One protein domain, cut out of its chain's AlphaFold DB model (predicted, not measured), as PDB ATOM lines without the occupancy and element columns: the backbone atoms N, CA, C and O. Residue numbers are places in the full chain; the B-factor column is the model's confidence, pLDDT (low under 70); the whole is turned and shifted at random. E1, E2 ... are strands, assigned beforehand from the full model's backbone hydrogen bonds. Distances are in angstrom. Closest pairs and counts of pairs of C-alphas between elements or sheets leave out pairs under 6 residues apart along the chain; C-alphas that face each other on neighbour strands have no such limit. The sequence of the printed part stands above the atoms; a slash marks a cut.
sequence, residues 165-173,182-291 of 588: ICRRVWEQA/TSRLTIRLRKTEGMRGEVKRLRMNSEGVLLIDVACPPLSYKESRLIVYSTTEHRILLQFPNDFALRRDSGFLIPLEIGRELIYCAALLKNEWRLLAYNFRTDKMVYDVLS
ATOM      1  N   ILE A 165     161.524 131.015 200.332       69.19
ATOM      2  CA  ILE A 165     161.913 132.398 200.639       69.19
ATOM      3  C   ILE A 165     160.649 133.240 200.798       69.19
ATOM      4  O   ILE A 165     159.965 133.550 199.818       69.19
ATOM      5  N   CYS A 166     160.358 133.630 202.038       60.59
ATOM      6  CA  CYS A 166     159.286 134.559 202.381       60.59
ATOM      7  C   CYS A 166     159.810 135.999 202.336       60.59
ATOM      8  O   CYS A 166     160.695 136.363 203.110       60.59
ATOM      9  N   ARG A 167     159.243 136.844 201.472       62.00
ATOM     10  CA  ARG A 167     159.567 138.274 201.408       62.00
ATOM     11  C   ARG A 167     158.317 139.112 201.625       62.00
ATOM     12  O   ARG A 167     157.311 138.944 200.936       62.00
ATOM     13  N   ARG A 168     158.403 140.063 202.556       54.38
ATOM     14  CA  ARG A 168     157.395 141.114 202.702       54.38
ATOM     15  C   ARG A 168     157.603 142.141 201.593       54.38
ATOM     16  O   ARG A 168     158.692 142.700 201.473       54.38
ATOM     17  N   VAL A 169     156.573 142.356 200.789       56.28
ATOM     18  CA  VAL A 169     156.548 143.367 199.733       56.28
ATOM     19  C   VAL A 169     155.572 144.452 200.170       56.28
ATOM     20  O   VAL A 169     154.448 144.167 200.591       56.28
ATOM     21  N   TRP A 170     156.043 145.693 200.139       53.66
ATOM     22  CA  TRP A 170     155.206 146.867 200.336       53.66
ATOM     23  C   TRP A 170     154.817 147.363 198.954       53.66
ATOM     24  O   TRP A 170     155.676 147.839 198.217       53.66
ATOM     25  N   GLU A 171     153.549 147.206 198.596       54.69
ATOM     26  CA  GLU A 171     153.015 147.810 197.381       54.69
ATOM     27  C   GLU A 171     152.341 149.119 197.788       54.69
ATOM     28  O   GLU A 171     151.448 149.141 198.640       54.69
ATOM     29  N   GLN A 172     152.807 150.231 197.221       48.97
ATOM     30  CA  GLN A 172     151.996 151.438 197.213       48.97
ATOM     31  C   GLN A 172     150.826 151.154 196.271       48.97
ATOM     32  O   GLN A 172     151.030 150.922 195.080       48.97
ATOM     33  N   ALA A 173     149.609 151.114 196.815       48.84
ATOM     34  CA  ALA A 173     148.422 151.209 195.981       48.84
ATOM     35  C   ALA A 173     148.560 152.501 195.159       48.84
ATOM     36  O   ALA A 173     148.919 153.534 195.730       48.84
ATOM     37  N   THR A 182     148.983 148.392 201.631       45.28
ATOM     38  CA  THR A 182     148.774 146.974 201.926       45.28
ATOM     39  C   THR A 182     150.130 146.269 201.937       45.28
ATOM     40  O   THR A 182     150.935 146.379 201.015       45.28
ATOM     41  N   SER A 183     150.447 145.579 203.034       39.22
ATOM     42  CA  SER A 183     151.651 144.751 203.086       39.22
ATOM     43  C   SER A 183     151.306 143.335 202.649       39.22
ATOM     44  O   SER A 183     150.514 142.676 203.327       39.22
ATOM     45  N   ARG A 184     151.932 142.860 201.572       52.69
ATOM     46  CA  ARG A 184     151.768 141.498 201.056       52.69
ATOM     47  C   ARG A 184     152.960 140.635 201.452       52.69
ATOM     48  O   ARG A 184     154.111 141.072 201.387       52.69
ATOM     49  N   LEU A 185     152.700 139.402 201.881       52.75
ATOM     50  CA  LEU A 185     153.744 138.392 202.026       52.75
ATOM     51  C   LEU A 185     153.792 137.596 200.725       52.75
ATOM     52  O   LEU A 185     152.835 136.912 200.368       52.75
ATOM     53  N   THR A 186     154.904 137.706 200.013       54.72
ATOM     54  CA  THR A 186     155.153 136.927 198.801       54.72
ATOM     55  C   THR A 186     156.095 135.788 199.130       54.72
ATOM     56  O   THR A 186     157.056 135.961 199.884       54.72
ATOM     57  N   ILE A 187     155.821 134.622 198.559       61.00
ATOM     58  CA  ILE A 187     156.736 133.491 198.611       61.00
ATOM     59  C   ILE A 187     157.246 133.216 197.209       61.00
ATOM     60  O   ILE A 187     156.484 133.212 196.239       61.00
ATOM     61  N   ARG A 188     158.554 132.978 197.122       59.31
ATOM     62  CA  ARG A 188     159.190 132.464 195.915       59.31
ATOM     63  C   ARG A 188     159.647 131.038 196.180       59.31
ATOM     64  O   ARG A 188     160.493 130.808 197.041       59.31
ATOM     65  N   LEU A 189     159.083 130.102 195.426       57.97
ATOM     66  CA  LEU A 189     159.496 128.702 195.423       57.97
ATOM     67  C   LEU A 189     160.464 128.513 194.264       57.97
ATOM     68  O   LEU A 189     160.104 128.762 193.113       57.97
ATOM     69  N   ARG A 190     161.708 128.123 194.551       54.28
ATOM     70  CA  ARG A 190     162.741 128.034 193.512       54.28
ATOM     71  C   ARG A 190     162.568 126.801 192.621       54.28
ATOM     72  O   ARG A 190     162.806 126.912 191.424       54.28
ATOM     73  N   LYS A 191     162.103 125.677 193.184       54.97
ATOM     74  CA  LYS A 191     161.873 124.412 192.460       54.97
ATOM     75  C   LYS A 191     160.858 124.535 191.319       54.97
ATOM     76  O   LYS A 191     160.980 123.858 190.308       54.97
ATOM     77  N   THR A 192     159.868 125.415 191.459       53.66
ATOM     78  CA  THR A 192     158.853 125.679 190.433       53.66
ATOM     79  C   THR A 192     159.189 126.975 189.710       53.66
ATOM     80  O   THR A 192     158.754 128.031 190.160       53.66
ATOM     81  N   GLU A 193     160.009 126.892 188.659       54.22
ATOM     82  CA  GLU A 193     160.316 127.932 187.655       54.22
ATOM     83  C   GLU A 193     159.735 129.332 187.937       54.22
ATOM     84  O   GLU A 193     158.775 129.784 187.319       54.22
ATOM     85  N   GLY A 194     160.297 130.039 188.922       59.50
ATOM     86  CA  GLY A 194     159.968 131.443 189.161       59.50
ATOM     87  C   GLY A 194     158.525 131.750 189.579       59.50
ATOM     88  O   GLY A 194     158.159 132.927 189.541       59.50
ATOM     89  N   MET A 195     157.732 130.768 190.020       60.81
ATOM     90  CA  MET A 195     156.381 131.043 190.503       60.81
ATOM     91  C   MET A 195     156.426 132.005 191.692       60.81
ATOM     92  O   MET A 195     157.018 131.730 192.741       60.81
ATOM     93  N   ARG A 196     155.792 133.163 191.497       71.25
ATOM     94  CA  ARG A 196     155.462 134.109 192.559       71.25
ATOM     95  C   ARG A 196     154.055 133.788 193.015       71.25
ATOM     96  O   ARG A 196     153.149 133.706 192.191       71.25
ATOM     97  N   GLY A 197     153.883 133.614 194.314       78.50
ATOM     98  CA  GLY A 197     152.562 133.462 194.891       78.50
ATOM     99  C   GLY A 197     152.355 134.366 196.093       78.50
ATOM    100  O   GLY A 197     153.301 134.708 196.810       78.50
ATOM    101  N   GLU A 198     151.105 134.769 196.286       80.62
ATOM    102  CA  GLU A 198     150.665 135.510 197.462       80.62
ATOM    103  C   GLU A 198     150.312 134.514 198.563       80.62
ATOM    104  O   GLU A 198     149.527 133.587 198.354       80.62
ATOM    105  N   VAL A 199     150.895 134.687 199.748       82.06
ATOM    106  CA  VAL A 199     150.564 133.840 200.894       82.06
ATOM    107  C   VAL A 199     149.198 134.241 201.422       82.06
ATOM    108  O   VAL A 199     149.052 135.289 202.046       82.06
ATOM    109  N   LYS A 200     148.204 133.382 201.207       81.12
ATOM    110  CA  LYS A 200     146.865 133.535 201.777       81.12
ATOM    111  C   LYS A 200     146.854 133.161 203.253       81.12
ATOM    112  O   LYS A 200     146.192 133.826 204.048       81.12
ATOM    113  N   ARG A 201     147.558 132.086 203.628       81.25
ATOM    114  CA  ARG A 201     147.595 131.580 205.012       81.25
ATOM    115  C   ARG A 201     148.967 131.031 205.365       81.25
ATOM    116  O   ARG A 201     149.615 130.386 204.548       81.25
ATOM    117  N   LEU A 202     149.371 131.264 206.609       86.12
ATOM    118  CA  LEU A 202     150.603 130.744 207.189       86.12
ATOM    119  C   LEU A 202     150.310 130.234 208.601       86.12
ATOM    120  O   LEU A 202     149.803 130.977 209.446       86.12
ATOM    121  N   ARG A 203     150.616 128.964 208.853       86.25
ATOM    122  CA  ARG A 203     150.533 128.323 210.170       86.25
ATOM    123  C   ARG A 203     151.847 127.631 210.483       86.25
ATOM    124  O   ARG A 203     152.559 127.253 209.565       86.25
ATOM    125  N   MET A 204     152.151 127.471 211.765       87.31
ATOM    126  CA  MET A 204     153.340 126.771 212.241       87.31
ATOM    127  C   MET A 204     152.944 125.865 213.402       87.31
ATOM    128  O   MET A 204     152.211 126.314 214.284       87.31
ATOM    129  N   ASN A 205     153.404 124.616 213.402       89.69
ATOM    130  CA  ASN A 205     153.264 123.738 214.564       89.69
ATOM    131  C   ASN A 205     154.422 123.951 215.565       89.69
ATOM    132  O   ASN A 205     155.331 124.749 215.338       89.69
ATOM    133  N   SER A 206     154.410 123.221 216.681       83.62
ATOM    134  CA  SER A 206     155.459 123.306 217.709       83.62
ATOM    135  C   SER A 206     156.830 122.777 217.270       83.62
ATOM    136  O   SER A 206     157.813 123.035 217.953       83.62
ATOM    137  N   GLU A 207     156.910 122.033 216.163       89.06
ATOM    138  CA  GLU A 207     158.162 121.493 215.608       89.06
ATOM    139  C   GLU A 207     158.804 122.439 214.575       89.06
ATOM    140  O   GLU A 207     159.795 122.086 213.941       89.06
ATOM    141  N   GLY A 208     158.238 123.635 214.373       87.00
ATOM    142  CA  GLY A 208     158.712 124.568 213.351       87.00
ATOM    143  C   GLY A 208     158.319 124.160 211.927       87.00
ATOM    144  O   GLY A 208     158.929 124.626 210.963       87.00
ATOM    145  N   VAL A 209     157.312 123.300 211.760       91.88
ATOM    146  CA  VAL A 209     156.771 122.955 210.441       91.88
ATOM    147  C   VAL A 209     155.707 123.973 210.053       91.88
ATOM    148  O   VAL A 209     154.731 124.182 210.778       91.88
ATOM    149  N   LEU A 210     155.902 124.606 208.901       91.81
ATOM    150  CA  LEU A 210     155.027 125.615 208.327       91.81
ATOM    151  C   LEU A 210     154.010 124.983 207.380       91.81
ATOM    152  O   LEU A 210     154.389 124.247 206.479       91.81
ATOM    153  N   LEU A 211     152.739 125.345 207.527       92.56
ATOM    154  CA  LEU A 211     151.683 125.116 206.546       92.56
ATOM    155  C   LEU A 211     151.383 126.434 205.836       92.56
ATOM    156  O   LEU A 211     150.979 127.415 206.467       92.56
ATOM    157  N   ILE A 212     151.588 126.447 204.529       90.31
ATOM    158  CA  ILE A 212     151.592 127.641 203.696       90.31
ATOM    159  C   ILE A 212     150.554 127.462 202.590       90.31
ATOM    160  O   ILE A 212     150.687 126.586 201.742       90.31
ATOM    161  N   ASP A 213     149.528 128.303 202.590       88.75
ATOM    162  CA  ASP A 213     148.556 128.407 201.504       88.75
ATOM    163  C   ASP A 213     148.976 129.555 200.585       88.75
ATOM    164  O   ASP A 213     148.965 130.723 200.988       88.75
ATOM    165  N   VAL A 214     149.392 129.218 199.370       86.31
ATOM    166  CA  VAL A 214     149.925 130.145 198.376       86.31
ATOM    167  C   VAL A 214     148.943 130.255 197.217       86.31
ATOM    168  O   VAL A 214     148.700 129.288 196.502       86.31
ATOM    169  N   ALA A 215     148.403 131.444 196.979       83.62
ATOM    170  CA  ALA A 215     147.722 131.751 195.730       83.62
ATOM    171  C   ALA A 215     148.762 131.946 194.631       83.62
ATOM    172  O   ALA A 215     149.668 132.760 194.798       83.62
ATOM    173  N   CYS A 216     148.635 131.234 193.514       78.06
ATOM    174  CA  CYS A 216     149.558 131.347 192.386       78.06
ATOM    175  C   CYS A 216     148.876 132.038 191.190       78.06
ATOM    176  O   CYS A 216     148.255 131.350 190.382       78.06
ATOM    177  N   PRO A 217     148.996 133.370 191.025       72.44
ATOM    178  CA  PRO A 217     148.648 134.027 189.765       72.44
ATOM    179  C   PRO A 217     149.559 133.517 188.630       72.44
ATOM    180  O   PRO A 217     150.711 133.172 188.905       72.44
ATOM    181  N   PRO A 218     149.125 133.492 187.354       62.31
ATOM    182  CA  PRO A 218     147.849 133.962 186.793       62.31
ATOM    183  C   PRO A 218     146.772 132.870 186.694       62.31
ATOM    184  O   PRO A 218     145.663 133.137 186.229       62.31
ATOM    185  N   LEU A 219     147.100 131.640 187.098       55.50
ATOM    186  CA  LEU A 219     146.150 130.536 187.171       55.50
ATOM    187  C   LEU A 219     145.029 131.001 188.099       55.50
ATOM    188  O   LEU A 219     145.314 131.520 189.174       55.50
ATOM    189  N   SER A 220     143.783 130.949 187.629       56.72
ATOM    190  CA  SER A 220     142.607 131.554 188.270       56.72
ATOM    191  C   SER A 220     142.677 131.554 189.809       56.72
ATOM    192  O   SER A 220     143.109 130.567 190.395       56.72
ATOM    193  N   TYR A 221     142.207 132.616 190.484       51.66
ATOM    194  CA  TYR A 221     142.220 132.793 191.957       51.66
ATOM    195  C   TYR A 221     141.777 131.577 192.810       51.66
ATOM    196  O   TYR A 221     141.976 131.570 194.031       51.66
ATOM    197  N   LYS A 222     141.171 130.572 192.170       59.03
ATOM    198  CA  LYS A 222     140.776 129.265 192.694       59.03
ATOM    199  C   LYS A 222     141.942 128.295 192.930       59.03
ATOM    200  O   LYS A 222     141.757 127.327 193.656       59.03
ATOM    201  N   GLU A 223     143.125 128.533 192.371       69.50
ATOM    202  CA  GLU A 223     144.262 127.626 192.526       69.50
ATOM    203  C   GLU A 223     145.188 128.069 193.663       69.50
ATOM    204  O   GLU A 223     146.270 128.622 193.454       69.50
ATOM    205  N   SER A 224     144.757 127.819 194.902       77.50
ATOM    206  CA  SER A 224     145.696 127.752 196.025       77.50
ATOM    207  C   SER A 224     146.574 126.501 195.917       77.50
ATOM    208  O   SER A 224     146.112 125.410 195.557       77.50
ATOM    209  N   ARG A 225     147.855 126.661 196.246       85.31
ATOM    210  CA  ARG A 225     148.814 125.585 196.500       85.31
ATOM    211  C   ARG A 225     149.072 125.509 197.989       85.31
ATOM    212  O   ARG A 225     149.426 126.507 198.608       85.31
ATOM    213  N   LEU A 226     148.925 124.313 198.540       88.62
ATOM    214  CA  LEU A 226     149.219 124.057 199.939       88.62
ATOM    215  C   LEU A 226     150.611 123.447 200.047       88.62
ATOM    216  O   LEU A 226     150.888 122.437 199.408       88.62
ATOM    217  N   ILE A 227     151.485 124.058 200.833       91.25
ATOM    218  CA  ILE A 227     152.879 123.646 200.992       91.25
ATOM    219  C   ILE A 227     153.143 123.439 202.469       91.25
ATOM    220  O   ILE A 227     152.804 124.289 203.290       91.25
ATOM    221  N   VAL A 228     153.775 122.324 202.799       92.81
ATOM    222  CA  VAL A 228     154.258 122.032 204.141       92.81
ATOM    223  C   VAL A 228     155.766 122.050 204.117       92.81
ATOM    224  O   VAL A 228     156.384 121.274 203.397       92.81
ATOM    225  N   TYR A 229     156.353 122.966 204.874       93.06
ATOM    226  CA  TYR A 229     157.785 123.229 204.874       93.06
ATOM    227  C   TYR A 229     158.353 123.052 206.275       93.06
ATOM    228  O   TYR A 229     157.866 123.662 207.223       93.06
ATOM    229  N   SER A 230     159.396 122.243 206.414       93.69
ATOM    230  CA  SER A 230     160.106 122.102 207.680       93.69
ATOM    231  C   SER A 230     161.206 123.151 207.783       93.69
ATOM    232  O   SER A 230     162.119 123.170 206.959       93.69
ATOM    233  N   THR A 231     161.143 124.016 208.799       86.81
ATOM    234  CA  THR A 231     162.217 124.996 209.050       86.81
ATOM    235  C   THR A 231     163.476 124.360 209.625       86.81
ATOM    236  O   THR A 231     164.545 124.940 209.485       86.81
ATOM    237  N   THR A 232     163.362 123.181 210.239       90.06
ATOM    238  CA  THR A 232     164.487 122.434 210.815       90.06
ATOM    239  C   THR A 232     165.170 121.550 209.777       90.06
ATOM    240  O   THR A 232     166.391 121.481 209.738       90.06
ATOM    241  N   GLU A 233     164.389 120.902 208.907       90.06
ATOM    242  CA  GLU A 233     164.913 120.059 207.819       90.06
ATOM    243  C   GLU A 233     165.192 120.864 206.537       90.06
ATOM    244  O   GLU A 233     165.617 120.297 205.537       90.06
ATOM    245  N   HIS A 234     164.893 122.168 206.545       86.62
ATOM    246  CA  HIS A 234     165.051 123.110 205.433       86.62
ATOM    247  C   HIS A 234     164.434 122.681 204.089       86.62
ATOM    248  O   HIS A 234     164.799 123.210 203.040       86.62
ATOM    249  N   ARG A 235     163.430 121.798 204.110       91.81
ATOM    250  CA  ARG A 235     162.825 121.205 202.909       91.81
ATOM    251  C   ARG A 235     161.301 121.215 202.933       91.81
ATOM    252  O   ARG A 235     160.665 121.275 203.987       91.81
ATOM    253  N   ILE A 236     160.715 121.105 201.744       90.69
ATOM    254  CA  ILE A 236     159.281 120.863 201.569       90.69
ATOM    255  C   ILE A 236     158.997 119.400 201.934       90.69
ATOM    256  O   ILE A 236     159.567 118.493 201.337       90.69
ATOM    257  N   LEU A 237     158.128 119.185 202.921       92.19
ATOM    258  CA  LEU A 237     157.666 117.859 203.342       92.19
ATOM    259  C   LEU A 237     156.496 117.372 202.484       92.19
ATOM    260  O   LEU A 237     156.418 116.193 202.164       92.19
ATOM    261  N   LEU A 238     155.595 118.286 202.107       91.12
ATOM    262  CA  LEU A 238     154.416 117.972 201.303       91.12
ATOM    263  C   LEU A 238     153.999 119.175 200.448       91.12
ATOM    264  O   LEU A 238     154.063 120.315 200.910       91.12
ATOM    265  N   GLN A 239     153.534 118.942 199.218       89.56
ATOM    266  CA  GLN A 239     153.033 119.994 198.331       89.56
ATOM    267  C   GLN A 239     151.808 119.536 197.525       89.56
ATOM    268  O   GLN A 239     151.885 118.627 196.706       89.56
ATOM    269  N   PHE A 240     150.690 120.248 197.669       81.50
ATOM    270  CA  PHE A 240     149.491 120.087 196.842       81.50
ATOM    271  C   PHE A 240     149.517 121.091 195.673       81.50
ATOM    272  O   PHE A 240     149.883 122.253 195.890       81.50
ATOM    273  N   PRO A 241     149.089 120.732 194.443       65.44
ATOM    274  CA  PRO A 241     148.346 119.530 194.042       65.44
ATOM    275  C   PRO A 241     149.152 118.494 193.244       65.44
ATOM    276  O   PRO A 241     148.530 117.623 192.644       65.44
ATOM    277  N   ASN A 242     150.481 118.608 193.156       54.12
ATOM    278  CA  ASN A 242     151.249 117.881 192.137       54.12
ATOM    279  C   ASN A 242     151.064 116.350 192.180       54.12
ATOM    280  O   ASN A 242     151.148 115.735 191.123       54.12
ATOM    281  N   ASP A 243     150.680 115.780 193.330       49.22
ATOM    282  CA  ASP A 243     150.477 114.334 193.509       49.22
ATOM    283  C   ASP A 243     149.039 113.914 193.890       49.22
ATOM    284  O   ASP A 243     148.757 112.732 194.088       49.22
ATOM    285  N   PHE A 244     148.073 114.842 193.955       50.12
ATOM    286  CA  PHE A 244     146.738 114.524 194.479       50.12
ATOM    287  C   PHE A 244     145.698 114.198 193.400       50.12
ATOM    288  O   PHE A 244     145.114 115.082 192.768       50.12
ATOM    289  N   ALA A 245     145.351 112.909 193.301       47.75
ATOM    290  CA  ALA A 245     144.200 112.405 192.542       47.75
ATOM    291  C   ALA A 245     142.860 113.077 192.932       47.75
ATOM    292  O   ALA A 245     141.927 113.103 192.131       47.75
ATOM    293  N   LEU A 246     142.779 113.700 194.116       51.41
ATOM    294  CA  LEU A 246     141.588 114.397 194.619       51.41
ATOM    295  C   LEU A 246     141.179 115.643 193.825       51.41
ATOM    296  O   LEU A 246     140.033 116.069 193.939       51.41
ATOM    297  N   ARG A 247     142.060 116.234 193.001       54.25
ATOM    298  CA  ARG A 247     141.642 117.351 192.135       54.25
ATOM    299  C   ARG A 247     140.744 116.909 190.978       54.25
ATOM    300  O   ARG A 247     140.015 117.752 190.461       54.25
ATOM    301  N   ARG A 248     140.791 115.638 190.553       52.25
ATOM    302  CA  ARG A 248     140.087 115.216 189.330       52.25
ATOM    303  C   ARG A 248     138.564 115.206 189.478       52.25
ATOM    304  O   ARG A 248     137.898 115.535 188.506       52.25
ATOM    305  N   ASP A 249     138.040 114.999 190.689       53.19
ATOM    306  CA  ASP A 249     136.594 114.828 190.912       53.19
ATOM    307  C   ASP A 249     135.947 115.931 191.769       53.19
ATOM    308  O   ASP A 249     134.978 115.692 192.484       53.19
ATOM    309  N   SER A 250     136.418 117.176 191.644       48.41
ATOM    310  CA  SER A 250     135.774 118.392 192.178       48.41
ATOM    311  C   SER A 250     135.684 118.490 193.708       48.41
ATOM    312  O   SER A 250     134.699 118.100 194.332       48.41
ATOM    313  N   GLY A 251     136.691 119.136 194.307       62.62
ATOM    314  CA  GLY A 251     136.545 119.659 195.656       62.62
ATOM    315  C   GLY A 251     137.454 120.821 196.013       62.62
ATOM    316  O   GLY A 251     138.637 120.851 195.681       62.62
ATOM    317  N   PHE A 252     136.868 121.801 196.694       73.12
ATOM    318  CA  PHE A 252     137.576 122.910 197.320       73.12
ATOM    319  C   PHE A 252     138.283 122.376 198.569       73.12
ATOM    320  O   PHE A 252     137.610 121.892 199.475       73.12
ATOM    321  N   LEU A 253     139.618 122.425 198.597       82.69
ATOM    322  CA  LEU A 253     140.421 122.016 199.751       82.69
ATOM    323  C   LEU A 253     140.823 123.251 200.556       82.69
ATOM    324  O   LEU A 253     141.480 124.158 200.045       82.69
ATOM    325  N   ILE A 254     140.454 123.262 201.829       85.25
ATOM    326  CA  ILE A 254     140.702 124.353 202.760       85.25
ATOM    327  C   ILE A 254     141.619 123.840 203.863       85.25
ATOM    328  O   ILE A 254     141.174 123.036 204.682       85.25
ATOM    329  N   PRO A 255     142.869 124.314 203.955       87.31
ATOM    330  CA  PRO A 255     143.704 123.992 205.102       87.31
ATOM    331  C   PRO A 255     143.112 124.609 206.370       87.31
ATOM    332  O   PRO A 255     142.831 125.815 206.412       87.31
ATOM    333  N   LEU A 256     142.940 123.779 207.395       84.75
ATOM    334  CA  LEU A 256     142.388 124.176 208.685       84.75
ATOM    335  C   LEU A 256     143.514 124.401 209.697       84.75
ATOM    336  O   LEU A 256     143.681 125.504 210.215       84.75
ATOM    337  N   GLU A 257     144.320 123.372 209.955       88.69
ATOM    338  CA  GLU A 257     145.358 123.405 210.989       88.69
ATOM    339  C   GLU A 257     146.478 122.403 210.661       88.69
ATOM    340  O   GLU A 257     146.259 121.422 209.947       88.69
ATOM    341  N   ILE A 258     147.676 122.646 211.195       92.44
ATOM    342  CA  ILE A 258     148.802 121.708 211.153       92.44
ATOM    343  C   ILE A 258     149.065 121.176 212.562       92.44
ATOM    344  O   ILE A 258     149.335 121.927 213.500       92.44
ATOM    345  N   GLY A 259     148.924 119.866 212.707       91.75
ATOM    346  CA  GLY A 259     149.308 119.108 213.885       91.75
ATOM    347  C   GLY A 259     150.796 118.787 213.912       91.75
ATOM    348  O   GLY A 259     151.581 119.282 213.102       91.75
ATOM    349  N   ARG A 260     151.188 117.915 214.841       92.06
ATOM    350  CA  ARG A 260     152.568 117.423 214.942       92.06
ATOM    351  C   ARG A 260     153.034 116.698 213.674       92.06
ATOM    352  O   ARG A 260     154.121 116.970 213.194       92.06
ATOM    353  N   GLU A 261     152.192 115.824 213.125       94.12
ATOM    354  CA  GLU A 261     152.493 115.021 211.923       94.12
ATOM    355  C   GLU A 261     151.378 115.061 210.871       94.12
ATOM    356  O   GLU A 261     151.533 114.527 209.774       94.12
ATOM    357  N   LEU A 262     150.246 115.693 211.200       93.88
ATOM    358  CA  LEU A 262     149.045 115.706 210.374       93.88
ATOM    359  C   LEU A 262     148.717 117.118 209.896       93.88
ATOM    360  O   LEU A 262     148.841 118.072 210.656       93.88
ATOM    361  N   ILE A 263     148.229 117.260 208.669       93.06
ATOM    362  CA  ILE A 263     147.506 118.455 208.221       93.06
ATOM    363  C   ILE A 263     146.033 118.115 208.215       93.06
ATOM    364  O   ILE A 263     145.653 117.097 207.647       93.06
ATOM    365  N   TYR A 264     145.216 118.992 208.782       91.12
ATOM    366  CA  TYR A 264     143.767 118.882 208.725       91.12
ATOM    367  C   TYR A 264     143.227 119.826 207.658       91.12
ATOM    368  O   TYR A 264     143.539 121.021 207.663       91.12
ATOM    369  N   CYS A 265     142.397 119.298 206.767       89.94
ATOM    370  CA  CYS A 265     141.779 120.040 205.680       89.94
ATOM    371  C   CYS A 265     140.270 119.803 205.667       89.94
ATOM    372  O   CYS A 265     139.826 118.673 205.831       89.94
ATOM    373  N   ALA A 266     139.483 120.843 205.404       87.62
ATOM    374  CA  ALA A 266     138.106 120.664 204.960       87.62
ATOM    375  C   ALA A 266     138.109 120.505 203.439       87.62
ATOM    376  O   ALA A 266     138.774 121.269 202.741       87.62
ATOM    377  N   ALA A 267     137.385 119.524 202.923       87.12
ATOM    378  CA  ALA A 267     137.223 119.298 201.497       87.12
ATOM    379  C   ALA A 267     135.738 119.207 201.155       87.12
ATOM    380  O   ALA A 267     135.001 118.514 201.846       87.12
ATOM    381  N   LEU A 268     135.297 119.873 200.093       83.31
ATOM    382  CA  LEU A 268     133.958 119.656 199.539       83.31
ATOM    383  C   LEU A 268     134.044 118.561 198.473       83.31
ATOM    384  O   LEU A 268     134.415 118.866 197.352       83.31
ATOM    385  N   LEU A 269     133.755 117.302 198.796       82.81
ATOM    386  CA  LEU A 269     133.863 116.174 197.864       82.81
ATOM    387  C   LEU A 269     132.471 115.648 197.527       82.81
ATOM    388  O   LEU A 269     131.722 115.290 198.427       82.81
ATOM    389  N   LYS A 270     132.121 115.588 196.234       85.00
ATOM    390  CA  LYS A 270     130.787 115.143 195.772       85.00
ATOM    391  C   LYS A 270     129.631 115.910 196.444       85.00
ATOM    392  O   LYS A 270     128.623 115.317 196.802       85.00
ATOM    393  N   ASN A 271     129.789 117.227 196.608       82.56
ATOM    394  CA  ASN A 271     128.868 118.124 197.329       82.56
ATOM    395  C   ASN A 271     128.731 117.866 198.840       82.56
ATOM    396  O   ASN A 271     127.868 118.460 199.479       82.56
ATOM    397  N   GLU A 272     129.604 117.053 199.429       82.38
ATOM    398  CA  GLU A 272     129.632 116.807 200.867       82.38
ATOM    399  C   GLU A 272     130.890 117.415 201.483       82.38
ATOM    400  O   GLU A 272     132.002 117.214 200.987       82.38
ATOM    401  N   TRP A 273     130.741 118.155 202.582       83.19
ATOM    402  CA  TRP A 273     131.901 118.594 203.348       83.19
ATOM    403  C   TRP A 273     132.516 117.403 204.079       83.19
ATOM    404  O   TRP A 273     131.826 116.606 204.711       83.19
ATOM    405  N   ARG A 274     133.835 117.283 204.002       86.88
ATOM    406  CA  ARG A 274     134.613 116.227 204.640       86.88
ATOM    407  C   ARG A 274     135.790 116.822 205.382       86.88
ATOM    408  O   ARG A 274     136.445 117.738 204.882       86.88
ATOM    409  N   LEU A 275     136.066 116.291 206.565       87.12
ATOM    410  CA  LEU A 275     137.299 116.563 207.284       87.12
ATOM    411  C   LEU A 275     138.323 115.502 206.888       87.12
ATOM    412  O   LEU A 275     138.180 114.326 207.220       87.12
ATOM    413  N   LEU A 276     139.361 115.940 206.189       89.81
ATOM    414  CA  LEU A 276     140.481 115.111 205.778       89.81
ATOM    415  C   LEU A 276     141.674 115.373 206.693       89.81
ATOM    416  O   LEU A 276     141.902 116.512 207.112       89.81
ATOM    417  N   ALA A 277     142.473 114.343 206.955       92.12
ATOM    418  CA  ALA A 277     143.776 114.517 207.579       92.12
ATOM    419  C   ALA A 277     144.867 113.745 206.837       92.12
ATOM    420  O   ALA A 277     144.710 112.557 206.553       92.12
ATOM    421  N   TYR A 278     145.988 114.412 206.581       92.44
ATOM    422  CA  TYR A 278     147.134 113.863 205.857       92.44
ATOM    423  C   TYR A 278     148.356 113.811 206.740       92.44
ATOM    424  O   TYR A 278     148.730 114.831 207.311       92.44
ATOM    425  N   ASN A 279     149.016 112.658 206.797       93.50
ATOM    426  CA  ASN A 279     150.354 112.583 207.347       93.50
ATOM    427  C   ASN A 279     151.335 113.178 206.339       93.50
ATOM    428  O   ASN A 279     151.575 112.603 205.279       93.50
ATOM    429  N   PHE A 280     151.894 114.336 206.677       93.31
ATOM    430  CA  PHE A 280     152.759 115.093 205.775       93.31
ATOM    431  C   PHE A 280     154.191 114.568 205.702       93.31
ATOM    432  O   PHE A 280     154.988 115.097 204.937       93.31
ATOM    433  N   ARG A 281     154.534 113.547 206.495       93.38
ATOM    434  CA  ARG A 281     155.809 112.826 206.394       93.38
ATOM    435  C   ARG A 281     155.690 111.598 205.496       93.38
ATOM    436  O   ARG A 281     156.656 111.249 204.828       93.38
ATOM    437  N   THR A 282     154.530 110.939 205.489       91.81
ATOM    438  CA  THR A 282     154.303 109.716 204.698       91.81
ATOM    439  C   THR A 282     153.497 109.943 203.424       91.81
ATOM    440  O   THR A 282     153.308 108.987 202.680       91.81
ATOM    441  N   ASP A 283     152.953 111.146 203.230       89.25
ATOM    442  CA  ASP A 283     152.002 111.484 202.164       89.25
ATOM    443  C   ASP A 283     150.802 110.518 202.093       89.25
ATOM    444  O   ASP A 283     150.362 110.066 201.039       89.25
ATOM    445  N   LYS A 284     150.285 110.125 203.265       88.94
ATOM    446  CA  LYS A 284     149.123 109.229 203.360       88.94
ATOM    447  C   LYS A 284     147.968 109.937 204.032       88.94
ATOM    448  O   LYS A 284     148.140 110.589 205.062       88.94
ATOM    449  N   MET A 285     146.777 109.766 203.469       89.19
ATOM    450  CA  MET A 285     145.543 110.137 204.146       89.19
ATOM    451  C   MET A 285     145.345 109.208 205.343       89.19
ATOM    452  O   MET A 285     145.347 107.988 205.193       89.19
ATOM    453  N   VAL A 286     145.206 109.792 206.528       90.38
ATOM    454  CA  VAL A 286     144.968 109.056 207.776       90.38
ATOM    455  C   VAL A 286     143.484 109.079 208.136       90.38
ATOM    456  O   VAL A 286     142.969 108.095 208.655       90.38
ATOM    457  N   TYR A 287     142.791 110.180 207.824       83.69
ATOM    458  CA  TYR A 287     141.366 110.351 208.105       83.69
ATOM    459  C   TYR A 287     140.625 110.917 206.893       83.69
ATOM    460  O   TYR A 287     141.094 111.878 206.282       83.69
ATOM    461  N   ASP A 288     139.452 110.350 206.611       88.56
ATOM    462  CA  ASP A 288     138.395 110.923 205.771       88.56
ATOM    463  C   ASP A 288     137.073 110.758 206.525       88.56
ATOM    464  O   ASP A 288     136.536 109.653 206.638       88.56
ATOM    465  N   VAL A 289     136.594 111.846 207.127       85.06
ATOM    466  CA  VAL A 289     135.353 111.852 207.898       85.06
ATOM    467  C   VAL A 289     134.332 112.707 207.169       85.06
ATOM    468  O   VAL A 289     134.522 113.912 206.996       85.06
ATOM    469  N   LEU A 290     133.223 112.079 206.781       79.19
ATOM    470  CA  LEU A 290     132.058 112.777 206.262       79.19
ATOM    471  C   LEU A 290     131.503 113.712 207.342       79.19
ATOM    472  O   LEU A 290     131.104 113.261 208.418       79.19
ATOM    473  N   SER A 291     131.460 115.011 207.051       69.88
ATOM    474  CA  SER A 291     130.715 115.957 207.870       69.88
ATOM    475  C   SER A 291     129.240 115.735 207.551       69.88
ATOM    476  O   SER A 291     128.749 116.210 206.533       69.88
TER     477      SER A 291
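What this domain is: This is residues 165 to 173 and 182 to 291 of the 588 residues of an uncharacterized protein of Aspergillus calidoustus (UniProt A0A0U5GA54). Two strongly twisted sheets, one of six strands and one of four, stand partly face to face as a sandwich, with E7 of the smaller sheet over E3, E4 and E5 of the larger. E1 and E2 reach away at one end of the long axis, and E10 lies toward the other end. The printed part has 119 residues with ten named strands, E1 to E10 in chain order, and no named helix; the class is all strand. Both sheets are antiparallel, in the orders E1 E2 E3 E4 E5 E6 and E7 E8 E9 E10. The whole is compact, with a radius of gyration of the C-alphas of 14.6 A and spans of 44 by 33 by 25 A.

How they stand to each other: In the larger sheet, E4, residues 209 to 215, and E5, residues 224 to 230, form a hairpin at 159 degrees, with N 212 and O 227 2.8 A apart. E3, residues 196 to 204, bends by 72 degrees at residue 200; it is the antiparallel neighbour of E4, with N 203 and O 211 within hydrogen-bond range at 2.9 A. E2, residues 182 to 189, pairs with E3 through N 187 and O 197, 3.1 A. The edge strands are E1, residues 165 to 171, with N 167 and O 186 of E2 at 2.8 A, and E6, residues 235 to 239, with N 228 of E5 and O 238 at 2.8 A. E2 to E6 form a meander, each strand the antiparallel neighbour of the one before. A second meander holds E7, residues 253 to 258, E8, residues 262 to 269, E9, residues 272 to 279, and E10, residues 284 to 290; its pairs include N 254 and O 266, 2.8 A, N 265 and O 276, 2.9 A, and N 277 and O 287, 2.9 A. Between the sheets, the closest C-alphas of E4 and E7 are those of Leu 211 and Ile 258, 6.4 A apart. E6 and E7 are apart.

Where its parts are: E1 begins at C-alpha 165, (161.913, 132.398, 200.639). From first to last C-alpha E2 measures 22.2 A, E9 22.1 A and E3 21.1 A. E8, 19.7 A long, bends by 53 degrees at residue 266. E10 ends at C-alpha 290, (132.058, 112.777, 206.262).

The domain as a whole: The two C-alphas farthest apart, of Gln 172 and Leu 290, are 44.4 A apart. Residues 174 to 181 are not printed, and C-alphas 173 and 182 are 7.3 A apart across the cut. The link E6 to E7, residues 240 to 252, is long. Mean pLDDT of the printed part is 76.3; 41 residues are under 70, among them residues 182 to 195 and 241 to 251.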